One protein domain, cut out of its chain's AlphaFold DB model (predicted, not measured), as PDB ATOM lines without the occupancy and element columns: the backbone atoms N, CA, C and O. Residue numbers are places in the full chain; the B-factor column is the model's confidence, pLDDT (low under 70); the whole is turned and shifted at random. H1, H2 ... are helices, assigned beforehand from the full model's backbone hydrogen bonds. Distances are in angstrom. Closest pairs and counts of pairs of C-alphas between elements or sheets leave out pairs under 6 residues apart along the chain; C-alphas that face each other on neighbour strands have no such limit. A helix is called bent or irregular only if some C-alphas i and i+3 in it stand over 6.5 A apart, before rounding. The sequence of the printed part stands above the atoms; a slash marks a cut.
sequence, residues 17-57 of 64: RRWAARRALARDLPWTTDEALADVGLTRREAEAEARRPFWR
ATOM      1  N   ARG A  17      36.197  41.517  37.060       88.31
ATOM      2  CA  ARG A  17      37.418  41.109  36.344       88.31
ATOM      3  C   ARG A  17      38.369  40.307  37.230       88.31
ATOM      4  O   ARG A  17      38.836  39.254  36.811       88.31
ATOM      5  N   ARG A  18      38.622  40.767  38.461       87.69
ATOM      6  CA  ARG A  18      39.483  40.047  39.418       87.69
ATOM      7  C   ARG A  18      38.913  38.680  39.781       87.69
ATOM      8  O   ARG A  18      39.645  37.701  39.815       87.69
ATOM      9  N   TRP A  19      37.608  38.603  40.014       87.56
ATOM     10  CA  TRP A  19      36.923  37.345  40.293       87.56
ATOM     11  C   TRP A  19      37.003  36.372  39.110       87.56
ATOM     12  O   TRP A  19      37.333  35.205  39.310       87.56
ATOM     13  N   ALA A  20      36.775  36.850  37.883       89.69
ATOM     14  CA  ALA A  20      36.875  36.031  36.677       89.69
ATOM     15  C   ALA A  20      38.302  35.499  36.464       89.69
ATOM     16  O   ALA A  20      38.471  34.303  36.240       89.69
ATOM     17  N   ALA A  21      39.323  36.352  36.615       88.00
ATOM     18  CA  ALA A  21      40.726  35.952  36.496       88.00
ATOM     19  C   ALA A  21      41.119  34.889  37.537       88.00
ATOM     20  O   ALA A  21      41.701  33.867  37.184       88.00
ATOM     21  N   ARG A  22      40.731  35.073  38.808       86.31
ATOM     22  CA  ARG A  22      40.991  34.088  39.875       86.31
ATOM     23  C   ARG A  22      40.279  32.754  39.624       86.31
ATOM     24  O   ARG A  22      40.849  31.704  39.902       86.31
ATOM     25  N   ARG A  23      39.054  32.768  39.079       88.38
ATOM     26  CA  ARG A  23      38.340  31.533  38.704       88.38
ATOM     27  C   ARG A  23      38.972  30.823  37.516       88.38
ATOM     28  O   ARG A  23      39.018  29.598  37.533       88.38
ATOM     29  N   ALA A  24      39.427  31.568  36.509       89.12
ATOM     30  CA  ALA A  24      40.153  30.997  35.380       89.12
ATOM     31  C   ALA A  24      41.429  30.308  35.876       89.12
ATOM     32  O   ALA A  24      41.590  29.115  35.646       89.12
ATOM     33  N   LEU A  25      42.226  31.008  36.695       86.81
ATOM     34  CA  LEU A  25      43.399  30.431  37.347       86.81
ATOM     35  C   LEU A  25      43.041  29.157  38.123       86.81
ATOM     36  O   LEU A  25      43.635  28.121  37.872       86.81
ATOM     37  N   ALA A  26      42.035  29.191  39.004       88.56
ATOM     38  CA  ALA A  26      41.620  28.023  39.790       88.56
ATOM     39  C   ALA A  26      41.220  26.812  38.929       88.56
ATOM     40  O   ALA A  26      41.468  25.673  39.313       88.56
ATOM     41  N   ARG A  27      40.562  27.060  37.793       90.00
ATOM     42  CA  ARG A  27      40.101  26.020  36.868       90.00
ATOM     43  C   ARG A  27      41.254  25.420  36.070       90.00
ATOM     44  O   ARG A  27      41.247  24.219  35.820       90.00
ATOM     45  N   ASP A  28      42.210  26.252  35.675       90.88
ATOM     46  CA  ASP A  28      43.327  25.859  34.817       90.88
ATOM     47  C   ASP A  28      44.486  25.272  35.651       90.88
ATOM     48  O   ASP A  28      45.276  24.469  35.152       90.88
ATOM     49  N   LEU A  29      44.545  25.589  36.949       90.31
ATOM     50  CA  LEU A  29      45.604  25.157  37.859       90.31
ATOM     51  C   LEU A  29      45.812  23.633  37.900       90.31
ATOM     52  O   LEU A  29      46.961  23.227  37.783       90.31
ATOM     53  N   PRO A  30      44.783  22.764  37.980       90.88
ATOM     54  CA  PRO A  30      44.980  21.308  37.958       90.88
ATOM     55  C   PRO A  30      45.664  20.776  36.689       90.88
ATOM     56  O   PRO A  30      46.199  19.674  36.704       90.88
ATOM     57  N   TRP A  31      45.627  21.547  35.600       91.56
ATOM     58  CA  TRP A  31      46.178  21.190  34.289       91.56
ATOM     59  C   TRP A  31      47.512  21.887  34.005       91.56
ATOM     60  O   TRP A  31      48.213  21.532  33.062       91.56
ATOM     61  N   THR A  32      47.858  22.893  34.806       90.56
ATOM     62  CA  THR A  32      49.127  23.621  34.715       90.56
ATOM     63  C   THR A  32      50.190  22.803  35.434       90.56
ATOM     64  O   THR A  32      49.943  22.399  36.567       90.56
ATOM     65  N   THR A  33      51.354  22.555  34.833       92.25
ATOM     66  CA  THR A  33      52.448  21.813  35.489       92.25
ATOM     67  C   THR A  33      53.197  22.683  36.501       92.25
ATOM     68  O   THR A  33      53.040  23.904  36.510       92.25
ATOM     69  N   ASP A  34      53.968  22.068  37.402       92.44
ATOM     70  CA  ASP A  34      54.741  22.823  38.398       92.44
ATOM     71  C   ASP A  34      55.867  23.632  37.735       92.44
ATOM     72  O   ASP A  34      56.158  24.738  38.182       92.44
ATOM     73  N   GLU A  35      56.433  23.147  36.626       93.06
ATOM     74  CA  GLU A  35      57.442  23.863  35.835       93.06
ATOM     75  C   GLU A  35      56.867  25.147  35.226       93.06
ATOM     76  O   GLU A  35      57.473  26.207  35.342       93.06
ATOM     77  N   ALA A  36      55.655  25.089  34.664       92.00
ATOM     78  CA  ALA A  36      54.994  26.262  34.093       92.00
ATOM     79  C   ALA A  36      54.657  27.328  35.155       92.00
ATOM     80  O   ALA A  36      54.630  28.522  34.857       92.00
ATOM     81  N   LEU A  37      54.400  26.915  36.401       92.44
ATOM     82  CA  LEU A  37      54.269  27.849  37.522       92.44
ATOM     83  C   LEU A  37      55.632  28.414  37.945       92.44
ATOM     84  O   LEU A  37      55.734  29.607  38.233       92.44
ATOM     85  N   ALA A  38      56.679  27.588  37.939       93.19
ATOM     86  CA  ALA A  38      58.034  28.011  38.269       93.19
ATOM     87  C   ALA A  38      58.588  29.041  37.268       93.19
ATOM     88  O   ALA A  38      59.267  29.976  37.693       93.19
ATOM     89  N   ASP A  39      58.230  28.944  35.983       93.81
ATOM     90  CA  ASP A  39      58.598  29.923  34.946       93.81
ATOM     91  C   ASP A  39      58.104  31.346  35.267       93.81
ATOM     92  O   ASP A  39      58.746  32.333  34.905       93.81
ATOM     93  N   VAL A  40      56.981  31.466  35.983       88.62
ATOM     94  CA  VAL A  40      56.430  32.747  36.461       88.62
ATOM     95  C   VAL A  40      56.752  33.024  37.934       88.62
ATOM     96  O   VAL A  40      56.212  33.960  38.521       88.62
ATOM     97  N   GLY A  41      57.635  32.225  38.539       91.25
ATOM     98  CA  GLY A  41      58.089  32.391  39.919       91.25
ATOM     99  C   GLY A  41      57.053  32.018  40.981       91.25
ATOM    100  O   GLY A  41      57.132  32.521  42.100       91.25
ATOM    101  N   LEU A  42      56.079  31.167  40.650       91.56
ATOM    102  CA  LEU A  42      55.051  30.705  41.581       91.56
ATOM    103  C   LEU A  42      55.238  29.231  41.929       91.56
ATOM    104  O   LEU A  42      55.477  28.386  41.072       91.56
ATOM    105  N   THR A  43      55.020  28.893  43.194       93.12
ATOM    106  CA  THR A  43      54.765  27.506  43.594       93.12
ATOM    107  C   THR A  43      53.288  27.153  43.424       93.12
ATOM    108  O   THR A  43      52.408  28.019  43.472       93.12
ATOM    109  N   ARG A  44      52.979  25.852  43.331       92.00
ATOM    110  CA  ARG A  44      51.597  25.336  43.344       92.00
ATOM    111  C   ARG A  44      50.756  25.943  44.462       92.00
ATOM    112  O   ARG A  44      49.652  26.432  44.238       92.00
ATOM    113  N   ARG A  45      51.310  25.935  45.675       91.00
ATOM    114  CA  ARG A  45      50.655  26.429  46.887       91.00
ATOM    115  C   ARG A  45      50.376  27.930  46.819       91.00
ATOM    116  O   ARG A  45      49.330  28.372  47.285       91.00
ATOM    117  N   GLU A  46      51.288  28.716  46.252       90.19
ATOM    118  CA  GLU A  46      51.097  30.160  46.067       90.19
ATOM    119  C   GLU A  46      50.042  30.455  45.005       90.19
ATOM    120  O   GLU A  46      49.173  31.292  45.237       90.19
ATOM    121  N   ALA A  47      50.041  29.715  43.895       90.69
ATOM    122  CA  ALA A  47      49.010  29.830  42.871       90.69
ATOM    123  C   ALA A  47      47.615  29.453  43.414       90.69
ATOM    124  O   ALA A  47      46.634  30.150  43.148       90.69
ATOM    125  N   GLU A  48      47.517  28.410  44.246       91.00
ATOM    126  CA  GLU A  48      46.275  28.055  44.947       91.00
ATOM    127  C   GLU A  48      45.829  29.139  45.932       91.00
ATOM    128  O   GLU A  48      44.641  29.477  46.000       91.00
ATOM    129  N   ALA A  49      46.767  29.697  46.702       89.88
ATOM    130  CA  ALA A  49      46.481  30.787  47.623       89.88
ATOM    131  C   ALA A  49      45.971  32.023  46.864       89.88
ATOM    132  O   ALA A  49      44.969  32.619  47.266       89.88
ATOM    133  N   GLU A  50      46.593  32.364  45.732       87.25
ATOM    134  CA  GLU A  50      46.188  33.477  44.874       87.25
ATOM    135  C   GLU A  50      44.802  33.251  44.258       87.25
ATOM    136  O   GLU A  50      43.954  34.148  44.255       87.25
ATOM    137  N   ALA A  51      44.513  32.031  43.810       88.44
ATOM    138  CA  ALA A  51      43.207  31.664  43.279       88.44
ATOM    139  C   ALA A  51      42.082  31.784  44.330       88.44
ATOM    140  O   ALA A  51      40.957  32.166  43.999       88.44
ATOM    141  N   ARG A  52      42.380  31.506  45.608       86.50
ATOM    142  CA  ARG A  52      41.417  31.567  46.728       86.50
ATOM    143  C   ARG A  52      41.305  32.941  47.389       86.50
ATOM    144  O   ARG A  52      40.445  33.135  48.251       86.50
ATOM    145  N   ARG A  53      42.148  33.908  47.021       84.12
ATOM    146  CA  ARG A  53      42.111  35.251  47.613       84.12
ATOM    147  C   ARG A  53      40.779  35.950  47.322       84.12
ATOM    148  O   ARG A  53      40.286  35.919  46.191       84.12
ATOM    149  N   PRO A  54      40.213  36.666  48.307       82.25
ATOM    150  CA  PRO A  54      39.000  37.437  48.084       82.25
ATOM    151  C   PRO A  54      39.193  38.516  47.013       82.25
ATOM    152  O   PRO A  54      40.180  39.252  47.031       82.25
ATOM    153  N   PHE A  55      38.226  38.661  46.103       78.94
ATOM    154  CA  PHE A  55      38.305  39.596  44.970       78.94
ATOM    155  C   PHE A  55      38.429  41.075  45.384       78.94
ATOM    156  O   PHE A  55      38.898  41.896  44.594       78.94
ATOM    157  N   TRP A  56      37.996  41.414  46.603       76.12
ATOM    158  CA  TRP A  56      38.071  42.763  47.167       76.12
ATOM    159  C   TRP A  56      39.447  43.096  47.750       76.12
ATOM    160  O   TRP A  56      39.720  44.268  48.002       76.12
ATOM    161  N   ARG A  57      40.325  42.103  47.946       78.88
ATOM    162  CA  ARG A  57      41.705  42.348  48.371       78.88
ATOM    163  C   ARG A  57      42.591  42.564  47.136       78.88
ATOM    164  O   ARG A  57      42.517  41.759  46.198       78.88
TER     165      ARG A  57
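This is residues 17 to 57 of the 64 residues of the protein "DUF1127 domain-containing protein" of Methylobacterium sp. 17Sr1-39 (UniProt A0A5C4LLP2). Two helices, H1 and H3, lie side by side and run opposite ways, and the short H2 sits at one end in the turn between them. The printed part has 41 residues with three named helices in the order H1, H2, H3, no named strand, and is all helix. It is compact, with a radius of gyration of the C-alphas of 10.0 A, and elongated, spanning 29 by 17 by 13 A.

H1, residues 17 to 31, begins at C-alpha 17 (37.418, 41.109, 36.344) and is 21.9 A long. It is irregular, but only just: C-alphas 27 and 30 are 6.9 A apart. H2, residues 34 to 38, is 6.1 A long. H3, residues 44 to 52, is 12.4 A long and ends at C-alpha 52 (41.417, 31.567, 46.728).

H1 and H3 touch, their closest C-alphas being those of Arg 22 and Ala 51, 4.7 A apart. Their shallow tilt is 34 degrees, only just short of steep. H2 and H3 only just touch, and only at the corner, with 3 pairs of C-alphas within 8 A, the closest Asp 34 and Arg 44 at 6.4 A. H1 and H2 are apart. Every O i to N i+4 pair is within hydrogen-bond range in H2 and H3, and 9 of 11 in H1.

The C-alphas farthest apart, of Glu 35 and Trp 56, are 29.3 A apart. The printed part has no cut, both links are tight, and no printed residue is under 70 in pLDDT.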